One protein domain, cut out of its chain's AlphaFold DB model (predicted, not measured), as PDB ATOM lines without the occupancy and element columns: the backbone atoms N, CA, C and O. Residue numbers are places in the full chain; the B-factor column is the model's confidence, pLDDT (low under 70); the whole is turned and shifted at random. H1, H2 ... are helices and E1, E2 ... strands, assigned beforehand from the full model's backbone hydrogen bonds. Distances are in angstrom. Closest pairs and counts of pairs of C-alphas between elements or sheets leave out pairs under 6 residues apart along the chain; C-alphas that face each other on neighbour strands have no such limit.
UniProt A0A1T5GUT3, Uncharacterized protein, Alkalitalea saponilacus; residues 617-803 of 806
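Overview. This is residues 617 to 803 of the 806 residues of an uncharacterized protein of Alkalitalea saponilacus (UniProt A0A1T5GUT3). A long, twisted sheet of nine strands, E1 E2 E3 E4 E6 E7 E10 E11 E12, curls round the one helix H1 like a barrel left partly open. The small sheet E5 E8 E9 extends one end, and the link between E6 and E7 reaches out at the other as an arm, its residues 697 to 702 sticking out free. The printed part has 187 residues with one named helix and twelve named strands, in the order E1 to E9, H1, E10 to E12. It is mostly strand; both sheets are antiparallel, the large one branched, the small one in the order E5 E8 E9. The whole is loose, with a radius of gyration of the C-alphas of 19.8 A, and spans 78 by 35 by 29 A.

Arrangement. In the branched sheet, E1, residues 620 to 631, has E2, residues 636 to 642, and E3, residues 645 to 649, on one side and E12, residues 792 to 802, on the other side. E1 and E2 form a hairpin, with N 627 and O 640 at 2.9 A; N 621 and O 647 are 2.9 A apart between E1 and E3, and N 624 and O 799 2.8 A between E1 and E12. E2 runs on into E3 at 46 degrees. E4, residues 656 to 669, bends by 51 degrees at residue 659; it has E2 and E3 on one side and E6, residues 681 to 689, on the other side. E6 forms a hairpin with E7, residues 716 to 721, with N 688 and O 717 at 2.9 A. Edge strand E10, residues 766 to 769, is the neighbour of E7, with N 769 and O 718 at 2.8 A. The other edge strand, E11, residues 779 to 788, forms a hairpin with E12, with N 783 and O 798 at 2.8 A. The closest C-alphas of E10 and E11, Ile 769 and Arg 783, are 8.0 A apart. H1, residues 748 to 756, is on this sheet, with the C-alphas of Ile 629 and Trp 749, the closest to E1, at 6.9 A; its O i to N i+4 pairs are each within hydrogen-bond range. In the small sheet, E8, residues 728 to 733, is the inner strand between E5, residues 672 to 677, and E9, residues 741 to 743; N 674 and O 731 are 3.0 A apart, as are N 732 and O 741.

Along the chain. E1 begins at C-alpha 620, (193.692, 144.606, 133.831), and is 36.9 A long. E4 is 37.5 A, E11 27.2 A, and E12 32.6 A, ending at C-alpha 802, (193.756, 138.013, 133.455).

Size, cuts and confidence. The C-alphas of Asn 699 and Asp 737, the two farthest apart, are 78.9 A apart. The printed part has no cut; the link from E6 to E7, 26 residues, is long. Mean pLDDT of the printed part is 82.6; residues 678, 693 to 714, 723 to 728 and 744 are under 70.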
ATOM      1  N   LYS A 617     193.627 149.246 129.662       95.50
ATOM      2  CA  LYS A 617     192.570 148.228 129.497       95.50
ATOM      3  C   LYS A 617     193.108 146.812 129.298       95.50
ATOM      4  O   LYS A 617     192.460 145.859 129.736       95.50
ATOM      5  N   LEU A 618     194.246 146.673 128.620       95.69
ATOM      6  CA  LEU A 618     194.920 145.400 128.377       95.69
ATOM      7  C   LEU A 618     195.676 144.919 129.625       95.69
ATOM      8  O   LEU A 618     195.742 143.715 129.847       95.69
ATOM      9  N   HIS A 619     196.169 145.835 130.464       94.81
ATOM     10  CA  HIS A 619     196.789 145.574 131.768       94.81
ATOM     11  C   HIS A 619     195.748 145.632 132.899       94.81
ATOM     12  O   HIS A 619     195.852 146.415 133.844       94.81
ATOM     13  N   ARG A 620     194.724 144.774 132.802       96.12
ATOM     14  CA  ARG A 620     193.692 144.606 133.831       96.12
ATOM     15  C   ARG A 620     193.603 143.164 134.309       96.12
ATOM     16  O   ARG A 620     193.544 142.223 133.514       96.12
ATOM     17  N   PHE A 621     193.486 143.016 135.623       97.25
ATOM     18  CA  PHE A 621     193.384 141.739 136.309       97.25
ATOM     19  C   PHE A 621     192.210 141.722 137.294       97.25
ATOM     20  O   PHE A 621     191.610 142.747 137.628       97.25
ATOM     21  N   GLU A 622     191.876 140.527 137.764       97.38
ATOM     22  CA  GLU A 622     190.894 140.284 138.816       97.38
ATOM     23  C   GLU A 622     191.516 139.374 139.882       97.38
ATOM     24  O   GLU A 622     191.849 138.224 139.599       97.38
ATOM     25  N   LEU A 623     191.687 139.878 141.104       96.88
ATOM     26  CA  LEU A 623     192.172 139.098 142.241       96.88
ATOM     27  C   LEU A 623     190.993 138.426 142.956       96.88
ATOM     28  O   LEU A 623     190.067 139.082 143.428       96.88
ATOM     29  N   GLU A 624     191.051 137.107 143.063       96.19
ATOM     30  CA  GLU A 624     190.127 136.285 143.838       96.19
ATOM     31  C   GLU A 624     190.889 135.671 145.016       96.19
ATOM     32  O   GLU A 624     191.870 134.950 144.824       96.19
ATOM     33  N   PHE A 625     190.460 135.989 146.236       93.25
ATOM     34  CA  PHE A 625     191.072 135.506 147.468       93.25
ATOM     35  C   PHE A 625     190.111 134.580 148.217       93.25
ATOM     36  O   PHE A 625     188.951 134.931 148.430       93.25
ATOM     37  N   GLU A 626     190.601 133.417 148.641       95.31
ATOM     38  CA  GLU A 626     189.912 132.471 149.522       95.31
ATOM     39  C   GLU A 626     190.831 132.103 150.691       95.31
ATOM     40  O   GLU A 626     192.027 131.885 150.498       95.31
ATOM     41  N   SER A 627     190.297 131.986 151.904       94.31
ATOM     42  CA  SER A 627     191.058 131.498 153.055       94.31
ATOM     43  C   SER A 627     190.181 130.724 154.030       94.31
ATOM     44  O   SER A 627     188.988 130.996 154.181       94.31
ATOM     45  N   VAL A 628     190.794 129.745 154.689       95.19
ATOM     46  CA  VAL A 628     190.266 129.023 155.845       95.19
ATOM     47  C   VAL A 628     191.341 129.063 156.925       95.19
ATOM     48  O   VAL A 628     192.457 128.600 156.688       95.19
ATOM     49  N   ILE A 629     191.010 129.599 158.099       93.88
ATOM     50  CA  ILE A 629     191.876 129.573 159.286       93.88
ATOM     51  C   ILE A 629     191.072 129.040 160.468       93.88
ATOM     52  O   ILE A 629     189.925 129.439 160.673       93.88
ATOM     53  N   GLY A 630     191.662 128.145 161.250       92.56
ATOM     54  CA  GLY A 630     191.033 127.567 162.433       92.56
ATOM     55  C   GLY A 630     192.045 127.024 163.430       92.56
ATOM     56  O   GLY A 630     193.240 126.978 163.156       92.56
ATOM     57  N   GLU A 631     191.561 126.605 164.592       90.12
ATOM     58  CA  GLU A 631     192.385 126.040 165.659       90.12
ATOM     59  C   GLU A 631     192.920 124.649 165.298       90.12
ATOM     60  O   GLU A 631     192.185 123.806 164.776       90.12
ATOM     61  N   SER A 632     194.182 124.365 165.632       85.62
ATOM     62  CA  SER A 632     194.848 123.100 165.291       85.62
ATOM     63  C   SER A 632     194.187 121.857 165.904       85.62
ATOM     64  O   SER A 632     194.253 120.780 165.311       85.62
ATOM     65  N   GLU A 633     193.499 121.996 167.044       86.25
ATOM     66  CA  GLU A 633     192.694 120.928 167.669       86.25
ATOM     67  C   GLU A 633     191.199 120.965 167.271       86.25
ATOM     68  O   GLU A 633     190.433 120.072 167.636       86.25
ATOM     69  N   GLY A 634     190.782 121.940 166.453       78.94
ATOM     70  CA  GLY A 634     189.472 121.979 165.794       78.94
ATOM     71  C   GLY A 634     188.320 122.632 166.569       78.94
ATOM     72  O   GLY A 634     187.167 122.447 166.163       78.94
ATOM     73  N   GLY A 635     188.597 123.384 167.643       82.94
ATOM     74  CA  GLY A 635     187.583 124.092 168.436       82.94
ATOM     75  C   GLY A 635     186.918 125.267 167.706       82.94
ATOM     76  O   GLY A 635     185.747 125.561 167.961       82.94
ATOM     77  N   TRP A 636     187.607 125.886 166.739       88.12
ATOM     78  CA  TRP A 636     187.018 126.872 165.826       88.12
ATOM     79  C   TRP A 636     187.634 126.858 164.418       88.12
ATOM     80  O   TRP A 636     188.749 126.383 164.222       88.12
ATOM     81  N   GLU A 637     186.894 127.371 163.434       90.81
ATOM     82  CA  GLU A 637     187.290 127.528 162.026       90.81
ATOM     83  C   GLU A 637     186.476 128.668 161.384       90.81
ATOM     84  O   GLU A 637     185.271 128.785 161.617       90.81
ATOM     85  N   ILE A 638     187.117 129.519 160.582       89.50
ATOM     86  CA  ILE A 638     186.490 130.613 159.827       89.50
ATOM     87  C   ILE A 638     186.983 130.552 158.386       89.50
ATOM     88  O   ILE A 638     188.186 130.456 158.140       89.50
ATOM     89  N   SER A 639     186.054 130.659 157.437       90.94
ATOM     90  CA  SER A 639     186.367 130.815 156.020       90.94
ATOM     91  C   SER A 639     185.930 132.180 155.504       90.94
ATOM     92  O   SER A 639     184.787 132.599 155.710       90.94
ATOM     93  N   VAL A 640     186.835 132.845 154.790       90.94
ATOM     94  CA  VAL A 640     186.594 134.115 154.101       90.94
ATOM     95  C   VAL A 640     186.858 133.985 152.603       90.94
ATOM     96  O   VAL A 640     187.687 133.184 152.168       90.94
ATOM     97  N   LYS A 641     186.158 134.792 151.806       93.38
ATOM     98  CA  LYS A 641     186.334 134.897 150.358       93.38
ATOM     99  C   LYS A 641     186.039 136.314 149.873       93.38
ATOM    100  O   LYS A 641     185.066 136.919 150.315       93.38
ATOM    101  N   THR A 642     186.817 136.835 148.931       91.69
ATOM    102  CA  THR A 642     186.462 138.069 148.213       91.69
ATOM    103  C   THR A 642     185.569 137.770 147.008       91.69
ATOM    104  O   THR A 642     185.638 136.697 146.404       91.69
ATOM    105  N   GLU A 643     184.779 138.753 146.576       89.31
ATOM    106  CA  GLU A 643     184.418 138.816 145.153       89.31
ATOM    107  C   GLU A 643     185.690 139.037 144.305       89.31
ATOM    108  O   GLU A 643     186.785 139.235 144.836       89.31
ATOM    109  N   ARG A 644     185.583 138.990 142.973       93.69
ATOM    110  CA  ARG A 644     186.727 139.293 142.103       93.69
ATOM    111  C   ARG A 644     187.082 140.775 142.196       93.69
ATOM    112  O   ARG A 644     186.427 141.621 141.588       93.69
ATOM    113  N   ILE A 645     188.116 141.075 142.973       95.56
ATOM    114  CA  ILE A 645     188.630 142.422 143.182       95.56
ATOM    115  C   ILE A 645     189.270 142.881 141.883       95.56
ATOM    116  O   ILE A 645     190.190 142.247 141.375       95.56
ATOM    117  N   VAL A 646     188.778 143.989 141.346       96.81
ATOM    118  CA  VAL A 646     189.344 144.594 140.146       96.81
ATOM    119  C   VAL A 646     190.718 145.169 140.478       96.81
ATOM    120  O   VAL A 646     190.839 145.941 141.429       96.81
ATOM    121  N   VAL A 647     191.728 144.781 139.699       96.31
ATOM    122  CA  VAL A 647     193.115 145.239 139.824       96.31
ATOM    123  C   VAL A 647     193.521 145.895 138.506       96.31
ATOM    124  O   VAL A 647     193.547 145.243 137.459       96.31
ATOM    125  N   GLU A 648     193.784 147.196 138.543       94.94
ATOM    126  CA  GLU A 648     194.038 148.039 137.369       94.94
ATOM    127  C   GLU A 648     195.333 148.840 137.566       94.94
ATOM    128  O   GLU A 648     195.700 149.179 138.692       94.94
ATOM    129  N   LEU A 649     196.055 149.080 136.469       93.44
ATOM    130  CA  LEU A 649     197.294 149.855 136.470       93.44
ATOM    131  C   LEU A 649     196.986 151.349 136.663       93.44
ATOM    132  O   LEU A 649     196.195 151.918 135.911       93.44
ATOM    133  N   ASP A 650     197.609 151.976 137.659       92.25
ATOM    134  CA  ASP A 650     197.552 153.421 137.883       92.25
ATOM    135  C   ASP A 650     198.472 154.157 136.902       92.25
ATOM    136  O   ASP A 650     199.657 153.836 136.785       92.25
ATOM    137  N   ASP A 651     197.916 155.151 136.213       86.31
ATOM    138  CA  ASP A 651     198.590 155.933 135.169       86.31
ATOM    139  C   ASP A 651     199.741 156.783 135.747       86.31
ATOM    140  O   ASP A 651     200.877 156.727 135.275       86.31
ATOM    141  N   GLU A 652     199.481 157.509 136.843       86.50
ATOM    142  CA  GLU A 652     200.453 158.436 137.442       86.50
ATOM    143  C   GLU A 652     201.615 157.718 138.149       86.50
ATOM    144  O   GLU A 652     202.734 158.234 138.175       86.50
ATOM    145  N   GLN A 653     201.364 156.546 138.742       83.44
ATOM    146  CA  GLN A 653     202.338 155.829 139.574       83.44
ATOM    147  C   GLN A 653     202.937 154.580 138.915       83.44
ATOM    148  O   GLN A 653     203.942 154.074 139.414       83.44
ATOM    149  N   SER A 654     202.364 154.080 137.812       86.12
ATOM    150  CA  SER A 654     202.780 152.829 137.148       86.12
ATOM    151  C   SER A 654     202.779 151.598 138.075       86.12
ATOM    152  O   SER A 654     203.626 150.713 137.956       86.12
ATOM    153  N   ILE A 655     201.809 151.532 138.995       89.94
ATOM    154  CA  ILE A 655     201.596 150.411 139.928       89.94
ATOM    155  C   ILE A 655     200.161 149.898 139.842       89.94
ATOM    156  O   ILE A 655     199.234 150.649 139.557       89.94
ATOM    157  N   PHE A 656     199.958 148.618 140.127       94.00
ATOM    158  CA  PHE A 656     198.631 148.015 140.172       94.00
ATOM    159  C   PHE A 656     197.929 148.305 141.500       94.00
ATOM    160  O   PHE A 656     198.453 147.995 142.572       94.00
ATOM    161  N   LEU A 657     196.718 148.855 141.414       94.88
ATOM    162  CA  LEU A 657     195.844 149.162 142.544       94.88
ATOM    163  C   LEU A 657     194.540 148.367 142.432       94.88
ATOM    164  O   LEU A 657     194.050 148.092 141.336       94.88
ATOM    165  N   GLY A 658     193.946 148.006 143.568       94.25
ATOM    166  CA  GLY A 658     192.687 147.261 143.594       94.25
ATOM    167  C   GLY A 658     192.051 147.236 144.977       94.25
ATOM    168  O   GLY A 658     192.752 147.260 145.985       94.25
ATOM    169  N   LYS A 659     190.716 147.216 145.045       93.94
ATOM    170  CA  LYS A 659     189.981 147.302 146.317       93.94
ATOM    171  C   LYS A 659     188.641 146.575 146.266       93.94
ATOM    172  O   LYS A 659     187.869 146.785 145.331       93.94
ATOM    173  N   GLY A 660     188.325 145.765 147.276       90.75
ATOM    174  CA  GLY A 660     187.030 145.083 147.345       90.75
ATOM    175  C   GLY A 660     186.742 144.338 148.655       90.75
ATOM    176  O   GLY A 660     187.626 144.179 149.495       90.75
ATOM    177  N   PRO A 661     185.481 143.930 148.870       89.00
ATOM    178  CA  PRO A 661     185.022 143.341 150.126       89.00
ATOM    179  C   PRO A 661     185.538 141.912 150.354       89.00
ATOM    180  O   PRO A 661     185.577 141.090 149.438       89.00
ATOM    181  N   ILE A 662     185.846 141.603 151.615       87.25
ATOM    182  CA  ILE A 662     186.053 140.250 152.138       87.25
ATOM    183  C   ILE A 662     184.739 139.779 152.772       87.25
ATOM    184  O   ILE A 662     184.251 140.361 153.741       87.25
ATOM    185  N   HIS A 663     184.158 138.706 152.247       88.31
ATOM    186  CA  HIS A 663     182.940 138.097 152.769       88.31
ATOM    187  C   HIS A 663     183.268 136.886 153.643       88.31
ATOM    188  O   HIS A 663     184.078 136.041 153.271       88.31
ATOM    189  N   HIS A 664     182.581 136.756 154.777       86.31
ATOM    190  CA  HIS A 664     182.607 135.528 155.573       86.31
ATOM    191  C   HIS A 664     181.733 134.473 154.896       86.31
ATOM    192  O   HIS A 664     180.538 134.690 154.689       86.31
ATOM    193  N   VAL A 665     182.336 133.342 154.531       86.25
ATOM    194  CA  VAL A 665     181.678 132.208 153.862       86.25
ATOM    195  C   VAL A 665     181.067 131.268 154.896       86.25
ATOM    196  O   VAL A 665     179.932 130.814 154.746       86.25
ATOM    197  N   SER A 666     181.815 130.988 155.963       83.69
ATOM    198  CA  SER A 666     181.376 130.167 157.085       83.69
ATOM    199  C   SER A 666     182.157 130.506 158.352       83.69
ATOM    200  O   SER A 666     183.307 130.939 158.310       83.69
ATOM    201  N   GLY A 667     181.520 130.275 159.498       83.44
ATOM    202  CA  GLY A 667     182.165 130.253 160.804       83.44
ATOM    203  C   GLY A 667     181.658 129.045 161.581       83.44
ATOM    204  O   GLY A 667     180.454 128.780 161.604       83.44
ATOM    205  N   LYS A 668     182.572 128.305 162.198       82.00
ATOM    206  CA  LYS A 668     182.309 127.107 162.991       82.00
ATOM    207  C   LYS A 668     183.015 127.252 164.334       82.00
ATOM    208  O   LYS A 668     184.215 127.493 164.384       82.00
ATOM    209  N   MET A 669     182.272 127.053 165.412       82.75
ATOM    210  CA  MET A 669     182.768 126.860 166.779       82.75
ATOM    211  C   MET A 669     181.954 125.722 167.415       82.75
ATOM    212  O   MET A 669     181.093 125.130 166.759       82.75
ATOM    213  N   GLU A 670     182.143 125.463 168.710       82.50
ATOM    214  CA  GLU A 670     181.140 124.743 169.518       82.50
ATOM    215  C   GLU A 670     179.778 125.476 169.575       82.50
ATOM    216  O   GLU A 670     178.763 124.876 169.921       82.50
ATOM    217  N   CYS A 671     179.750 126.759 169.195       79.25
ATOM    218  CA  CYS A 671     178.571 127.620 169.116       79.25
ATOM    219  C   CYS A 671     178.290 128.058 167.667       79.25
ATOM    220  O   CYS A 671     179.192 128.084 166.826       79.25
ATOM    221  N   ALA A 672     177.055 128.467 167.373       77.06
ATOM    222  CA  ALA A 672     176.723 129.101 166.101       77.06
ATOM    223  C   ALA A 672     177.270 130.538 166.049       77.06
ATOM    224  O   ALA A 672     177.108 131.309 167.000       77.06
ATOM    225  N   ILE A 673     177.881 130.901 164.917       81.44
ATOM    226  CA  ILE A 673     178.292 132.274 164.601       81.44
ATOM    227  C   ILE A 673     177.383 132.822 163.497       81.44
ATOM    228  O   ILE A 673     177.148 132.144 162.496       81.44
ATOM    229  N   SER A 674     176.934 134.069 163.632       81.31
ATOM    230  CA  SER A 674     176.431 134.865 162.508       81.31
ATOM    231  C   SER A 674     177.199 136.180 162.426       81.31
ATOM    232  O   SER A 674     177.349 136.876 163.426       81.31
ATOM    233  N   PHE A 675     177.670 136.536 161.237       80.69
ATOM    234  CA  PHE A 675     178.386 137.791 161.000       80.69
ATOM    235  C   PHE A 675     177.391 138.936 160.753       80.69
ATOM    236  O   PHE A 675     176.376 138.754 160.081       80.69
ATOM    237  N   GLU A 676     177.669 140.117 161.307       76.25
ATOM    238  CA  GLU A 676     176.824 141.312 161.219       76.25
ATOM    239  C   GLU A 676     177.657 142.559 160.882       76.25
ATOM    240  O   GLU A 676     178.739 142.775 161.425       76.25
ATOM    241  N   GLY A 677     177.114 143.444 160.042       70.44
ATOM    242  CA  GLY A 677     177.741 144.724 159.696       70.44
ATOM    243  C   GLY A 677     178.268 144.765 158.265       70.44
ATOM    244  O   GLY A 677     177.663 144.193 157.360       70.44
ATOM    245  N   GLN A 678     179.361 145.501 158.054       66.69
ATOM    246  CA  GLN A 678     180.034 145.595 156.757       66.69
ATOM    247  C   GLN A 678     181.280 144.709 156.760       66.69
ATOM    248  O   GLN A 678     182.050 144.731 157.721       66.69
ATOM    249  N   SER A 679     181.464 143.971 155.667       70.50
ATOM    250  CA  SER A 679     182.705 143.281 155.303       70.50
ATOM    251  C   SER A 679     183.922 144.190 155.459       70.50
ATOM    252  O   SER A 679     183.879 145.327 154.977       70.50
ATOM    253  N   SER A 680     185.012 143.666 156.026       81.75
ATOM    254  CA  SER A 680     186.342 144.250 155.830       81.75
ATOM    255  C   SER A 680     186.644 144.420 154.338       81.75
ATOM    256  O   SER A 680     186.095 143.709 153.491       81.75
ATOM    257  N   ILE A 681     187.506 145.374 153.999       84.19
ATOM    258  CA  ILE A 681     187.873 145.673 152.613       84.19
ATOM    259  C   ILE A 681     189.344 145.315 152.424       84.19
ATOM    260  O   ILE A 681     190.189 145.893 153.100       84.19
ATOM    261  N   LEU A 682     189.638 144.399 151.498       86.62
ATOM    262  CA  LEU A 682     191.000 144.166 151.032       86.62
ATOM    263  C   LEU A 682     191.381 145.281 150.057       86.62
ATOM    264  O   LEU A 682     190.611 145.606 149.147       86.62
ATOM    265  N   GLU A 683     192.563 145.856 150.238       90.12
ATOM    266  CA  GLU A 683     193.078 146.950 149.415       90.12
ATOM    267  C   GLU A 683     194.547 146.702 149.057       90.12
ATOM    268  O   GLU A 683     195.360 146.402 149.928       90.12
ATOM    269  N   ILE A 684     194.871 146.804 147.768       90.12
ATOM    270  CA  ILE A 684     196.225 146.723 147.210       90.12
ATOM    271  C   ILE A 684     196.702 148.159 146.990       90.12
ATOM    272  O   ILE A 684     196.132 148.875 146.163       90.12
ATOM    273  N   PHE A 685     197.733 148.571 147.727       85.81
ATOM    274  CA  PHE A 685     198.296 149.934 147.672       85.81
ATOM    275  C   PHE A 685     199.534 150.022 146.784       85.81
ATOM    276  O   PHE A 685     199.925 151.108 146.368       85.81
ATOM    277  N   TYR A 686     200.167 148.880 146.522       87.75
ATOM    278  CA  TYR A 686     201.294 148.762 145.614       87.75
ATOM    279  C   TYR A 686     201.289 147.361 145.018       87.75
ATOM    280  O   TYR A 686     201.366 146.368 145.747       87.75
ATOM    281  N   GLY A 687     201.196 147.281 143.697       83.56
ATOM    282  CA  GLY A 687     201.257 146.032 142.961       83.56
ATOM    283  C   GLY A 687     202.227 146.126 141.795       83.56
ATOM    284  O   GLY A 687     202.144 147.057 140.997       83.56
ATOM    285  N   LEU A 688     203.111 145.141 141.670       87.56
ATOM    286  CA  LEU A 688     203.880 144.878 140.456       87.56
ATOM    287  C   LEU A 688     203.416 143.552 139.857       87.56
ATOM    288  O   LEU A 688     203.212 142.574 140.582       87.56
ATOM    289  N   ILE A 689     203.251 143.542 138.539       86.19
ATOM    290  CA  ILE A 689     202.959 142.362 137.730       86.19
ATOM    291  C   ILE A 689     203.871 142.473 136.513       86.19
ATOM    292  O   ILE A 689     203.668 143.365 135.686       86.19
ATOM    293  N   ASP A 690     204.873 141.606 136.415       82.06
ATOM    294  CA  ASP A 690     205.769 141.604 135.259       82.06
ATOM    295  C   ASP A 690     204.994 141.215 133.988       82.06
ATOM    296  O   ASP A 690     204.185 140.281 133.980       82.06
ATOM    297  N   THR A 691     205.225 141.916 132.878       78.56
ATOM    298  CA  THR A 691     204.628 141.522 131.598       78.56
ATOM    299  C   THR A 691     205.229 140.192 131.126       78.56
ATOM    300  O   THR A 691     206.420 139.942 131.326       78.56
ATOM    301  N   PRO A 692     204.440 139.298 130.493       74.94
ATOM    302  CA  PRO A 692     205.004 138.083 129.920       74.94
ATOM    303  C   PRO A 692     206.049 138.435 128.855       74.94
ATOM    304  O   PRO A 692     205.817 139.357 128.064       74.94
ATOM    305  N   PRO A 693     207.175 137.707 128.810       65.31
ATOM    306  CA  PRO A 693     208.262 138.003 127.894       65.31
ATOM    307  C   PRO A 693     207.839 137.842 126.439       65.31
ATOM    308  O   PRO A 693     206.983 137.025 126.087       65.31
ATOM    309  N   VAL A 694     208.504 138.606 125.584       68.19
ATOM    310  CA  VAL A 694     208.279 138.602 124.145       68.19
ATOM    311  C   VAL A 694     209.453 137.874 123.488       68.19
ATOM    312  O   VAL A 694     210.482 138.474 123.210       68.19
ATOM    313  N   GLU A 695     209.327 136.561 123.281       62.78
ATOM    314  CA  GLU A 695     210.287 135.792 122.472       62.78
ATOM    315  C   GLU A 695     210.036 136.093 120.984       62.78
ATOM    316  O   GLU A 695     208.973 135.787 120.436       62.78
ATOM    317  N   ILE A 696     211.015 136.740 120.346       64.88
ATOM    318  CA  ILE A 696     210.971 137.167 118.945       64.88
ATOM    319  C   ILE A 696     212.067 136.439 118.174       64.88
ATOM    320  O   ILE A 696     213.192 136.318 118.651       64.88
ATOM    321  N   SER A 697     211.754 135.971 116.968       61.12
ATOM    322  CA  SER A 697     212.745 135.390 116.066       61.12
ATOM    323  C   SER A 697     212.348 135.632 114.615       61.12
ATOM    324  O   SER A 697     211.254 135.255 114.189       61.12
ATOM    325  N   CYS A 698     213.243 136.265 113.856       67.62
ATOM    326  CA  CYS A 698     213.018 136.582 112.445       67.62
ATOM    327  C   CYS A 698     213.479 135.448 111.512       67.62
ATOM    328  O   CYS A 698     212.859 135.226 110.470       67.62
ATOM    329  N   ASN A 699     214.454 134.640 111.949       52.94
ATOM    330  CA  ASN A 699     215.031 133.497 111.227       52.94
ATOM    331  C   ASN A 699     214.081 132.279 111.154       52.94
ATOM    332  O   ASN A 699     214.366 131.205 111.684       52.94
ATOM    333  N   GLY A 700     212.931 132.452 110.495       49.66
ATOM    334  CA  GLY A 700     211.918 131.409 110.284       49.66
ATOM    335  C   GLY A 700     210.457 131.857 110.424       49.66
ATOM    336  O   GLY A 700     209.571 131.020 110.279       49.66
ATOM    337  N   ARG A 701     210.201 133.149 110.693       43.97
ATOM    338  CA  ARG A 701     208.866 133.787 110.721       43.97
ATOM    339  C   ARG A 701     207.795 133.048 111.559       43.97
ATOM    340  O   ARG A 701     206.746 132.660 111.045       43.97
ATOM    341  N   SER A 702     207.996 132.920 112.877       28.83
ATOM    342  CA  SER A 702     206.876 132.651 113.802       28.83
ATOM    343  C   SER A 702     207.093 133.207 115.210       28.83
ATOM    344  O   SER A 702     208.126 132.945 115.824       28.83
ATOM    345  N   PHE A 703     206.073 133.864 115.762       39.38
ATOM    346  CA  PHE A 703     206.017 134.228 117.179       39.38
ATOM    347  C   PHE A 703     205.819 132.969 118.046       39.38
ATOM    348  O   PHE A 703     204.772 132.320 117.982       39.38
ATOM    349  N   SER A 704     206.804 132.631 118.879       35.81
ATOM    350  CA  SER A 704     206.720 131.550 119.867       35.81
ATOM    351  C   SER A 704     206.679 132.164 121.259       35.81
ATOM    352  O   SER A 704     207.655 132.739 121.692       35.81
ATOM    353  N   SER A 705     205.586 132.012 122.005       38.59
ATOM    354  CA  SER A 705     205.555 132.316 123.448       38.59
ATOM    355  C   SER A 705     205.836 131.067 124.299       38.59
ATOM    356  O   SER A 705     205.215 130.850 125.340       38.59
ATOM    357  N   LYS A 706     206.691 130.158 123.799       36.97
ATOM    358  CA  LYS A 706     206.863 128.793 124.341       36.97
ATOM    359  C   LYS A 706     208.312 128.371 124.590       36.97
ATOM    360  O   LYS A 706     208.525 127.253 125.071       36.97
ATOM    361  N   GLY A 707     209.289 129.239 124.343       37.31
ATOM    362  CA  GLY A 707     210.639 129.087 124.863       37.31
ATOM    363  C   GLY A 707     210.653 128.998 126.389       37.31
ATOM    364  O   GLY A 707     209.917 129.685 127.101       37.31
ATOM    365  N   LYS A 708     211.512 128.130 126.932       37.34
ATOM    366  CA  LYS A 708     211.830 128.154 128.364       37.34
ATOM    367  C   LYS A 708     212.894 129.219 128.601       37.34
ATOM    368  O   LYS A 708     214.082 128.913 128.533       37.34
ATOM    369  N   HIS A 709     212.450 130.442 128.878       40.12
ATOM    370  CA  HIS A 709     213.331 131.579 129.136       40.12
ATOM    371  C   HIS A 709     214.397 131.270 130.208       40.12
ATOM    372  O   HIS A 709     214.099 130.603 131.211       40.12
ATOM    373  N   PRO A 710     215.637 131.766 130.042       38.16
ATOM    374  CA  PRO A 710     216.709 131.580 131.008       38.16
ATOM    375  C   PRO A 710     216.488 132.447 132.258       38.16
ATOM    376  O   PRO A 710     217.055 133.520 132.403       38.16
ATOM    377  N   LYS A 711     215.690 131.943 133.207       39.94
ATOM    378  CA  LYS A 711     215.622 132.392 134.617       39.94
ATOM    379  C   LYS A 711     215.296 133.868 134.911       39.94
ATOM    380  O   LYS A 711     215.370 134.237 136.082       39.94
ATOM    381  N   ALA A 712     214.873 134.679 133.942       47.47
ATOM    382  CA  ALA A 712     214.204 135.946 134.238       47.47
ATOM    383  C   ALA A 712     213.070 135.680 135.251       47.47
ATOM    384  O   ALA A 712     212.183 134.858 135.007       47.47
ATOM    385  N   LYS A 713     213.185 136.260 136.452       57.22
ATOM    386  CA  LYS A 713     212.391 135.853 137.618       57.22
ATOM    387  C   LYS A 713     211.093 136.652 137.688       57.22
ATOM    388  O   LYS A 713     210.921 137.419 138.630       57.22
ATOM    389  N   TYR A 714     210.215 136.441 136.703       67.75
ATOM    390  CA  TYR A 714     208.872 137.025 136.686       67.75
ATOM    391  C   TYR A 714     208.184 136.770 138.030       67.75
ATOM    392  O   TYR A 714     208.061 135.614 138.453       67.75
ATOM    393  N   ASP A 715     207.763 137.831 138.701       80.44
ATOM    394  CA  ASP A 715     207.069 137.764 139.980       80.44
ATOM    395  C   ASP A 715     205.779 138.592 139.929       80.44
ATOM    396  O   ASP A 715     205.534 139.404 139.034       80.44
ATOM    397  N   VAL A 716     204.940 138.375 140.933       86.88
ATOM    398  CA  VAL A 716     203.838 139.277 141.256       86.88
ATOM    399  C   VAL A 716     204.080 139.726 142.686       86.88
ATOM    400  O   VAL A 716     204.236 138.902 143.588       86.88
ATOM    401  N   VAL A 717     204.160 141.035 142.901       91.06
ATOM    402  CA  VAL A 717     204.486 141.616 144.208       91.06
ATOM    403  C   VAL A 717     203.344 142.525 144.613       91.06
ATOM    404  O   VAL A 717     203.262 143.659 144.149       91.06
ATOM    405  N   PHE A 718     202.453 142.027 145.468       92.94
ATOM    406  CA  PHE A 718     201.351 142.811 146.025       92.94
ATOM    407  C   PHE A 718     201.630 143.152 147.488       92.94
ATOM    408  O   PHE A 718     201.894 142.257 148.289       92.94
ATOM    409  N   TYR A 719     201.507 144.431 147.835       90.06
ATOM    410  CA  TYR A 719     201.383 144.908 149.208       90.06
ATOM    411  C   TYR A 719     199.912 145.224 149.469       90.06
ATOM    412  O   TYR A 719     199.324 146.076 148.790       90.06
ATOM    413  N   LEU A 720     199.311 144.505 150.418       89.06
ATOM    414  CA  LEU A 720     197.883 144.593 150.707       89.06
ATOM    415  C   LEU A 720     197.577 144.815 152.191       89.06
ATOM    416  O   LEU A 720     198.225 144.243 153.068       89.06
ATOM    417  N   ASP A 721     196.543 145.612 152.466       85.00
ATOM    418  CA  ASP A 721     195.833 145.598 153.748       85.00
ATOM    419  C   ASP A 721     194.670 144.596 153.631       85.00
ATOM    420  O   ASP A 721     193.758 144.820 152.830       85.00
ATOM    421  N   PRO A 722     194.661 143.499 154.412       70.00
ATOM    422  CA  PRO A 722     193.521 142.596 154.522       70.00
ATOM    423  C   PRO A 722     192.330 143.173 155.316       70.00
ATOM    424  O   PRO A 722     191.381 142.443 155.598       70.00
ATOM    425  N   GLY A 723     192.356 144.452 155.702       65.50
ATOM    426  CA  GLY A 723     191.193 145.200 156.178       65.50
ATOM    427  C   GLY A 723     191.335 145.791 157.579       65.50
ATOM    428  O   GLY A 723     190.498 145.540 158.446       65.50
ATOM    429  N   GLY A 724     192.337 146.643 157.809       62.53
ATOM    430  CA  GLY A 724     192.534 147.374 159.068       62.53
ATOM    431  C   GLY A 724     191.386 148.326 159.445       62.53
ATOM    432  O   GLY A 724     191.299 148.786 160.587       62.53
ATOM    433  N   THR A 725     190.454 148.603 158.528       64.00
ATOM    434  CA  THR A 725     189.192 149.303 158.820       64.00
ATOM    435  C   THR A 725     188.178 148.364 159.481       64.00
ATOM    436  O   THR A 725     187.301 147.805 158.835       64.00
ATOM    437  N   LEU A 726     188.286 148.230 160.808       62.94
ATOM    438  CA  LEU A 726     187.517 147.303 161.655       62.94
ATOM    439  C   LEU A 726     185.985 147.543 161.659       62.94
ATOM    440  O   LEU A 726     185.429 148.096 162.615       62.94
ATOM    441  N   THR A 727     185.281 147.111 160.611       65.56
ATOM    442  CA  THR A 727     183.813 147.206 160.482       65.56
ATOM    443  C   THR A 727     183.062 145.960 160.945       65.56
ATOM    444  O   THR A 727     181.860 146.038 161.219       65.56
ATOM    445  N   GLU A 728     183.753 144.826 161.043       69.19
ATOM    446  CA  GLU A 728     183.158 143.515 161.301       69.19
ATOM    447  C   GLU A 728     182.627 143.373 162.728       69.19
ATOM    448  O   GLU A 728     183.276 143.751 163.708       69.19
ATOM    449  N   ARG A 729     181.449 142.762 162.851       76.06
ATOM    450  CA  ARG A 729     180.914 142.230 164.104       76.06
ATOM    451  C   ARG A 729     180.396 140.827 163.851       76.06
ATOM    452  O   ARG A 729     180.107 140.442 162.720       76.06
ATOM    453  N   PHE A 730     180.253 140.065 164.917       82.19
ATOM    454  CA  PHE A 730     179.641 138.750 164.862       82.19
ATOM    455  C   PHE A 730     178.882 138.498 166.153       82.19
ATOM    456  O   PHE A 730     179.242 139.001 167.217       82.19
ATOM    457  N   VAL A 731     177.804 137.737 166.055       84.00
ATOM    458  CA  VAL A 731     177.045 137.265 167.202       84.00
ATOM    459  C   VAL A 731     177.329 135.786 167.423       84.00
ATOM    460  O   VAL A 731     177.322 134.999 166.475       84.00
ATOM    461  N   ILE A 732     177.581 135.421 168.678       85.25
ATOM    462  CA  ILE A 732     177.707 134.029 169.119       85.25
ATOM    463  C   ILE A 732     176.400 133.621 169.805       85.25
ATOM    464  O   ILE A 732     175.898 134.346 170.670       85.25
ATOM    465  N   GLN A 733     175.878 132.449 169.453       84.75
ATOM    466  CA  GLN A 733     174.787 131.784 170.164       84.75
ATOM    467  C   GLN A 733     175.098 130.284 170.272       84.75
ATOM    468  O   GLN A 733     175.291 129.620 169.256       84.75
ATOM    469  N   CYS A 734     175.201 129.751 171.491       83.69
ATOM    470  CA  CYS A 734     175.639 128.370 171.719       83.69
ATOM    471  C   CYS A 734     174.452 127.394 171.721       83.69
ATOM    472  O   CYS A 734     174.416 126.478 170.901       83.69
ATOM    473  N   ASP A 735     173.441 127.644 172.555       85.69
ATOM    474  CA  ASP A 735     172.121 127.008 172.475       85.69
ATOM    475  C   ASP A 735     171.074 127.974 171.863       85.69
ATOM    476  O   ASP A 735     171.159 129.184 172.087       85.69
ATOM    477  N   PRO A 736     170.061 127.509 171.106       84.31
ATOM    478  CA  PRO A 736     168.934 128.345 170.673       84.31
ATOM    479  C   PRO A 736     168.201 129.119 171.787       84.31
ATOM    480  O   PRO A 736     167.609 130.159 171.488       84.31
ATOM    481  N   ASP A 737     168.241 128.650 173.041       89.75
ATOM    482  CA  ASP A 737     167.700 129.356 174.214       89.75
ATOM    483  C   ASP A 737     168.722 130.313 174.890       89.75
ATOM    484  O   ASP A 737     168.337 131.094 175.769       89.75
ATOM    485  N   ASP A 738     170.005 130.309 174.493       88.38
ATOM    486  CA  ASP A 738     171.018 131.237 175.024       88.38
ATOM    487  C   ASP A 738     170.812 132.680 174.524       88.38
ATOM    488  O   ASP A 738     170.389 132.904 173.382       88.38
ATOM    489  N   PRO A 739     171.177 133.695 175.333       86.94
ATOM    490  CA  PRO A 739     171.208 135.076 174.876       86.94
ATOM    491  C   PRO A 739     172.274 135.269 173.790       86.94
ATOM    492  O   PRO A 739     173.424 134.873 173.944       86.94
ATOM    493  N   ILE A 740     171.893 135.955 172.715       87.50
ATOM    494  CA  ILE A 740     172.788 136.322 171.614       87.50
ATOM    495  C   ILE A 740     173.891 137.258 172.141       87.50
ATOM    496  O   ILE A 740     173.593 138.350 172.635       87.50
ATOM    497  N   PHE A 741     175.160 136.857 172.016       88.00
ATOM    498  CA  PHE A 741     176.319 137.642 172.451       88.00
ATOM    499  C   PHE A 741     176.957 138.387 171.266       88.00
ATOM    500  O   PHE A 741     177.668 137.759 170.480       88.00
ATOM    501  N   PRO A 742     176.751 139.712 171.116       83.88
ATOM    502  CA  PRO A 742     177.442 140.500 170.102       83.88
ATOM    503  C   PRO A 742     178.904 140.734 170.491       83.88
ATOM    504  O   PRO A 742     179.204 141.283 171.553       83.88
ATOM    505  N   VAL A 743     179.808 140.369 169.589       79.50
ATOM    506  CA  VAL A 743     181.251 140.561 169.700       79.50
ATOM    507  C   VAL A 743     181.715 141.506 168.593       79.50
ATOM    508  O   VAL A 743     181.331 141.376 167.429       79.50
ATOM    509  N   GLY A 744     182.553 142.478 168.956       69.75
ATOM    510  CA  GLY A 744     183.271 143.303 167.991       69.75
ATOM    511  C   GLY A 744     183.539 144.750 168.432       69.75
ATOM    512  O   GLY A 744     183.116 145.163 169.515       69.75
ATOM    513  N   PRO A 745     184.211 145.536 167.573       73.38
ATOM    514  CA  PRO A 745     184.797 145.085 166.313       73.38
ATOM    515  C   PRO A 745     186.101 144.311 166.569       73.38
ATOM    516  O   PRO A 745     186.960 144.770 167.318       73.38
ATOM    517  N   ALA A 746     186.217 143.109 166.002       71.50
ATOM    518  CA  ALA A 746     187.331 142.195 166.252       71.50
ATOM    519  C   ALA A 746     187.591 141.348 164.990       71.50
ATOM    520  O   ALA A 746     186.752 140.509 164.659       71.50
ATOM    521  N   PRO A 747     188.710 141.561 164.274       74.00
ATOM    522  CA  PRO A 747     188.907 141.011 162.936       74.00
ATOM    523  C   PRO A 747     189.559 139.623 163.030       74.00
ATOM    524  O   PRO A 747     190.761 139.476 162.809       74.00
ATOM    525  N   ILE A 748     188.789 138.608 163.442       79.44
ATOM    526  CA  ILE A 748     189.332 137.293 163.848       79.44
ATOM    527  C   ILE A 748     190.250 136.703 162.771       79.44
ATOM    528  O   ILE A 748     191.355 136.256 163.079       79.44
ATOM    529  N   TRP A 749     189.816 136.745 161.507       85.62
ATOM    530  CA  TRP A 749     190.595 136.218 160.391       85.62
ATOM    531  C   TRP A 749     191.908 137.000 160.178       85.62
ATOM    532  O   TRP A 749     192.971 136.388 160.219       85.62
ATOM    533  N   PHE A 750     191.862 138.336 160.067       83.19
ATOM    534  CA  PHE A 750     193.057 139.195 159.933       83.19
ATOM    535  C   PHE A 750     194.059 138.958 161.068       83.19
ATOM    536  O   PHE A 750     195.252 138.801 160.825       83.19
ATOM    537  N   GLY A 751     193.582 138.929 162.319       85.25
ATOM    538  CA  GLY A 751     194.442 138.756 163.493       85.25
ATOM    539  C   GLY A 751     195.102 137.379 163.546       85.25
ATOM    540  O   GLY A 751     196.216 137.256 164.043       85.25
ATOM    541  N   SER A 752     194.441 136.362 162.990       89.00
ATOM    542  CA  SER A 752     194.970 135.001 162.890       89.00
ATOM    543  C   SER A 752     195.958 134.866 161.726       89.00
ATOM    544  O   SER A 752     197.050 134.336 161.909       89.00
ATOM    545  N   PHE A 753     195.634 135.426 160.556       88.50
ATOM    546  CA  PHE A 753     196.536 135.501 159.400       88.50
ATOM    547  C   PHE A 753     197.821 136.270 159.745       88.50
ATOM    548  O   PHE A 753     198.919 135.790 159.485       88.50
ATOM    549  N   GLY A 754     197.700 137.418 160.419       88.12
ATOM    550  CA  GLY A 754     198.838 138.225 160.866       88.12
ATOM    551  C   GLY A 754     199.663 137.629 162.004       88.12
ATOM    552  O   GLY A 754     200.810 138.025 162.174       88.12
ATOM    553  N   TYR A 755     199.114 136.673 162.759       90.00
ATOM    554  CA  TYR A 755     199.884 135.880 163.722       90.00
ATOM    555  C   TYR A 755     200.708 134.786 163.027       90.00
ATOM    556  O   TYR A 755     201.845 134.532 163.411       90.00
ATOM    557  N   ILE A 756     200.145 134.157 161.990       91.19
ATOM    558  CA  ILE A 756     200.809 133.104 161.208       91.19
ATOM    559  C   ILE A 756     201.911 133.685 160.305       91.19
ATOM    560  O   ILE A 756     202.966 133.071 160.173       91.19
ATOM    561  N   HIS A 757     201.673 134.859 159.710       90.62
ATOM    562  CA  HIS A 757     202.545 135.506 158.718       90.62
ATOM    563  C   HIS A 757     203.150 136.826 159.224       90.62
ATOM    564  O   HIS A 757     203.166 137.827 158.503       90.62
ATOM    565  N   GLU A 758     203.631 136.861 160.473       89.94
ATOM    566  CA  GLU A 758     204.312 138.044 161.041       89.94
ATOM    567  C   GLU A 758     205.540 138.459 160.198       89.94
ATOM    568  O   GLU A 758     205.863 139.641 160.108       89.94
ATOM    569  N   ASP A 759     206.189 137.510 159.514       90.12
ATOM    570  CA  ASP A 759     207.330 137.737 158.618       90.12
ATOM    571  C   ASP A 759     206.961 138.384 157.270       90.12
ATOM    572  O   ASP A 759     207.822 138.990 156.630       90.12
ATOM    573  N   LEU A 760     205.693 138.301 156.852       89.62
ATOM    574  CA  LEU A 760     205.176 138.980 155.658       89.62
ATOM    575  C   LEU A 760     204.626 140.383 155.960       89.62
ATOM    576  O   LEU A 760     204.331 141.133 155.026       89.62
ATOM    577  N   LEU A 761     204.452 140.746 157.236       87.69
ATOM    578  CA  LEU A 761     203.851 142.014 157.639       87.69
ATOM    579  C   LEU A 761     204.870 143.162 157.615       87.69
ATOM    580  O   LEU A 761     205.764 143.263 158.456       87.69
ATOM    581  N   THR A 762     204.673 144.106 156.699       84.06
ATOM    582  CA  THR A 762     205.391 145.384 156.695       84.06
ATOM    583  C   THR A 762     204.607 146.433 157.506       84.06
ATOM    584  O   THR A 762     203.412 146.620 157.264       84.06
ATOM    585  N   PRO A 763     205.235 147.166 158.451       78.19
ATOM    586  CA  PRO A 763     204.523 148.140 159.293       78.19
ATOM    587  C   PRO A 763     203.901 149.336 158.556       78.19
ATOM    588  O   PRO A 763     203.105 150.059 159.153       78.19
ATOM    589  N   GLU A 764     204.290 149.574 157.300       77.81
ATOM    590  CA  GLU A 764     203.911 150.761 156.520       77.81
ATOM    591  C   GLU A 764     203.023 150.440 155.304       77.81
ATOM    592  O   GLU A 764     202.277 151.315 154.871       77.81
ATOM    593  N   LEU A 765     203.068 149.208 154.769       75.19
ATOM    594  CA  LEU A 765     202.390 148.817 153.518       75.19
ATOM    595  C   LEU A 765     201.518 147.547 153.648       75.19
ATOM    596  O   LEU A 765     200.974 147.074 152.653       75.19
ATOM    597  N   GLY A 766     201.371 146.980 154.850       85.88
ATOM    598  CA  GLY A 766     200.608 145.746 155.064       85.88
ATOM    599  C   GLY A 766     201.394 144.489 154.672       85.88
ATOM    600  O   GLY A 766     202.616 144.445 154.817       85.88
ATOM    601  N   PHE A 767     200.706 143.443 154.220       89.56
ATOM    602  CA  PHE A 767     201.317 142.143 153.921       89.56
ATOM    603  C   PHE A 767     201.895 142.096 152.510       89.56
ATOM    604  O   PHE A 767     201.207 142.460 151.555       89.56
ATOM    605  N   ILE A 768     203.123 141.590 152.373       92.19
ATOM    606  CA  ILE A 768     203.776 141.386 151.077       92.19
ATOM    607  C   ILE A 768     203.540 139.958 150.548       92.19
ATOM    608  O   ILE A 768     203.957 138.964 151.146       92.19
ATOM    609  N   ILE A 769     202.878 139.842 149.396       92.44
ATOM    610  CA  ILE A 769     202.570 138.570 148.728       92.44
ATOM    611  C   ILE A 769     203.456 138.426 147.486       92.44
ATOM    612  O   ILE A 769     203.340 139.207 146.543       92.44
ATOM    613  N   THR A 770     204.339 137.423 147.495       92.38
ATOM    614  CA  THR A 770     205.408 137.197 146.499       92.38
ATOM    615  C   THR A 770     205.583 135.714 146.171       92.38
ATOM    616  O   THR A 770     205.052 134.846 146.871       92.38
ATOM    617  N   ASN A 771     206.405 135.402 145.163       90.00
ATOM    618  CA  ASN A 771     206.742 134.041 144.741       90.00
ATOM    619  C   ASN A 771     205.483 133.272 144.309       90.00
ATOM    620  O   ASN A 771     205.125 132.235 144.883       90.00
ATOM    621  N   TRP A 772     204.784 133.834 143.325       92.94
ATOM    622  CA  TRP A 772     203.584 133.247 142.735       92.94
ATOM    623  C   TRP A 772     203.941 132.132 141.739       92.94
ATOM    624  O   TRP A 772     204.990 132.128 141.097       92.94
ATOM    625  N   GLU A 773     203.037 131.172 141.599       92.44
ATOM    626  CA  GLU A 773     203.012 130.197 140.514       92.44
ATOM    627  C   GLU A 773     202.462 130.891 139.261       92.44
ATOM    628  O   GLU A 773     201.257 131.131 139.155       92.44
ATOM    629  N   MET A 774     203.350 131.246 138.332       88.06
ATOM    630  CA  MET A 774     202.991 131.888 137.063       88.06
ATOM    631  C   MET A 774     202.439 130.848 136.077       88.06
ATOM    632  O   MET A 774     203.058 129.807 135.851       88.06
ATOM    633  N   ILE A 775     201.262 131.121 135.507       89.19
ATOM    634  CA  ILE A 775     200.467 130.176 134.696       89.19
ATOM    635  C   ILE A 775     200.201 130.722 133.279       89.19
ATOM    636  O   ILE A 775     200.085 129.936 132.341       89.19
ATOM    637  N   PHE A 776     200.174 132.050 133.108       83.25
ATOM    638  CA  PHE A 776     200.113 132.748 131.814       83.25
ATOM    639  C   PHE A 776     198.902 132.404 130.913       83.25
ATOM    640  O   PHE A 776     199.020 132.368 129.689       83.25
ATOM    641  N   GLY A 777     197.716 132.202 131.497       87.62
ATOM    642  CA  GLY A 777     196.436 132.169 130.769       87.62
ATOM    643  C   GLY A 777     195.404 133.138 131.356       87.62
ATOM    644  O   GLY A 777     195.764 134.080 132.060       87.62
ATOM    645  N   GLU A 778     194.107 132.868 131.141       91.88
ATOM    646  CA  GLU A 778     193.024 133.562 131.865       91.88
ATOM    647  C   GLU A 778     193.190 133.405 133.387       91.88
ATOM    648  O   GLU A 778     192.977 134.355 134.131       91.88
ATOM    649  N   LEU A 779     193.644 132.237 133.852       94.44
ATOM    650  CA  LEU A 779     194.335 132.135 135.136       94.44
ATOM    651  C   LEU A 779     195.791 132.560 134.913       94.44
ATOM    652  O   LEU A 779     196.560 131.835 134.278       94.44
ATOM    653  N   TYR A 780     196.155 133.741 135.404       93.62
ATOM    654  CA  TYR A 780     197.453 134.350 135.136       93.62
ATOM    655  C   TYR A 780     198.519 133.869 136.123       93.62
ATOM    656  O   TYR A 780     199.571 133.385 135.707       93.62
ATOM    657  N   ALA A 781     198.224 133.953 137.423       95.00
ATOM    658  CA  ALA A 781     199.117 133.524 138.496       95.00
ATOM    659  C   ALA A 781     198.334 133.050 139.730       95.00
ATOM    660  O   ALA A 781     197.181 133.435 139.943       95.00
ATOM    661  N   ARG A 782     198.962 132.228 140.574       96.12
ATOM    662  CA  ARG A 782     198.375 131.728 141.827       96.12
ATOM    663  C   ARG A 782     199.392 131.731 142.964       96.12
ATOM    664  O   ARG A 782     200.543 131.358 142.770       96.12
ATOM    665  N   ARG A 783     198.973 132.071 144.179       95.38
ATOM    666  CA  ARG A 783     199.775 131.908 145.397       95.38
ATOM    667  C   ARG A 783     198.972 131.125 146.430       95.38
ATOM    668  O   ARG A 783     197.833 131.472 146.722       95.38
ATOM    669  N   ILE A 784     199.568 130.068 146.975       95.31
ATOM    670  CA  ILE A 784     198.972 129.242 148.031       95.31
ATOM    671  C   ILE A 784     199.852 129.345 149.273       95.31
ATOM    672  O   ILE A 784     201.066 129.148 149.194       95.31
ATOM    673  N   TYR A 785     199.226 129.620 150.411       93.38
ATOM    674  CA  TYR A 785     199.799 129.437 151.737       93.38
ATOM    675  C   TYR A 785     199.092 128.264 152.418       93.38
ATOM    676  O   TYR A 785     197.872 128.097 152.334       93.38
ATOM    677  N   THR A 786     199.878 127.414 153.065       92.56
ATOM    678  CA  THR A 786     199.387 126.306 153.880       92.56
ATOM    679  C   THR A 786     200.308 126.230 155.079       92.56
ATOM    680  O   THR A 786     201.457 125.802 154.953       92.56
ATOM    681  N   SER A 787     199.820 126.712 156.216       90.00
ATOM    682  CA  SER A 787     200.581 126.809 157.456       90.00
ATOM    683  C   SER A 787     199.891 126.028 158.570       90.00
ATOM    684  O   SER A 787     198.681 125.793 158.534       90.00
ATOM    685  N   SER A 788     200.681 125.576 159.536       87.69
ATOM    686  CA  SER A 788     200.228 124.791 160.681       87.69
ATOM    687  C   SER A 788     201.208 125.012 161.824       87.69
ATOM    688  O   SER A 788     202.394 124.692 161.705       87.69
ATOM    689  N   ASP A 789     200.718 125.592 162.912       88.25
ATOM    690  CA  ASP A 789     201.472 125.869 164.129       88.25
ATOM    691  C   ASP A 789     200.797 125.185 165.342       88.25
ATOM    692  O   ASP A 789     199.882 124.363 165.195       88.25
ATOM    693  N   HIS A 790     201.276 125.449 166.563       87.38
ATOM    694  CA  HIS A 790     200.710 124.818 167.755       87.38
ATOM    695  C   HIS A 790     199.242 125.214 168.007       87.38
ATOM    696  O   HIS A 790     198.515 124.440 168.633       87.38
ATOM    697  N   TYR A 791     198.810 126.377 167.518       89.50
ATOM    698  CA  TYR A 791     197.496 126.953 167.783       89.50
ATOM    699  C   TYR A 791     196.586 126.958 166.558       89.50
ATOM    700  O   TYR A 791     195.390 126.729 166.721       89.50
ATOM    701  N   LEU A 792     197.114 127.209 165.356       93.31
ATOM    702  CA  LEU A 792     196.332 127.451 164.144       93.31
ATOM    703  C   LEU A 792     196.763 126.598 162.942       93.31
ATOM    704  O   LEU A 792     197.947 126.379 162.689       93.31
ATOM    705  N   ASN A 793     195.770 126.226 162.135       93.56
ATOM    706  CA  ASN A 793     195.918 125.715 160.777       93.56
ATOM    707  C   ASN A 793     195.360 126.731 159.773       93.56
ATOM    708  O   ASN A 793     194.317 127.343 160.011       93.56
ATOM    709  N   GLU A 794     196.011 126.847 158.617       94.44
ATOM    710  CA  GLU A 794     195.611 127.708 157.504       94.44
ATOM    711  C   GLU A 794     195.584 126.936 156.176       94.44
ATOM    712  O   GLU A 794     196.476 126.144 155.863       94.44
ATOM    713  N   THR A 795     194.630 127.275 155.310       96.50
ATOM    714  CA  THR A 795     194.861 127.257 153.858       96.50
ATOM    715  C   THR A 795     194.326 128.543 153.231       96.50
ATOM    716  O   THR A 795     193.128 128.805 153.291       96.50
ATOM    717  N   SER A 796     195.213 129.331 152.616       94.69
ATOM    718  CA  SER A 796     194.897 130.599 151.943       94.69
ATOM    719  C   SER A 796     195.339 130.549 150.482       94.69
ATOM    720  O   SER A 796     196.454 130.127 150.179       94.69
ATOM    721  N   ILE A 797     194.475 130.981 149.567       96.31
ATOM    722  CA  ILE A 797     194.676 130.929 148.117       96.31
ATOM    723  C   ILE A 797     194.384 132.310 147.529       96.31
ATOM    724  O   ILE A 797     193.257 132.799 147.579       96.31
ATOM    725  N   PHE A 798     195.397 132.911 146.914       95.88
ATOM    726  CA  PHE A 798     195.270 134.094 146.072       95.88
ATOM    727  C   PHE A 798     195.332 133.653 144.606       95.88
ATOM    728  O   PHE A 798     196.273 132.973 144.189       95.88
ATOM    729  N   THR A 799     194.329 134.029 143.822       97.19
ATOM    730  CA  THR A 799     194.169 133.636 142.418       97.19
ATOM    731  C   THR A 799     194.050 134.896 141.574       97.19
ATOM    732  O   THR A 799     193.074 135.631 141.703       97.19
ATOM    733  N   LEU A 800     195.044 135.167 140.731       97.25
ATOM    734  CA  LEU A 800     195.064 136.340 139.866       97.25
ATOM    735  C   LEU A 800     194.608 135.945 138.459       97.25
ATOM    736  O   LEU A 800     195.271 135.168 137.767       97.25
ATOM    737  N   TRP A 801     193.466 136.479 138.046       96.81
ATOM    738  CA  TRP A 801     192.871 136.255 136.735       96.81
ATOM    739  C   TRP A 801     193.252 137.380 135.771       96.81
ATOM    740  O   TRP A 801     193.181 138.554 136.132       96.81
ATOM    741  N   TYR A 802     193.606 137.041 134.533       96.75
ATOM    742  CA  TYR A 802     193.756 138.013 133.455       96.75
ATOM    743  C   TYR A 802     192.376 138.419 132.923       96.75
ATOM    744  O   TYR A 802     191.584 137.571 132.500       96.75
ATOM    745  N   ALA A 803     192.060 139.714 132.980       96.81
ATOM    746  CA  ALA A 803     190.704 140.213 132.772       96.81
ATOM    747  C   ALA A 803     190.676 141.540 131.977       96.81
ATOM    748  O   ALA A 803     190.173 142.545 132.488       96.81
TER     749      ALA A 803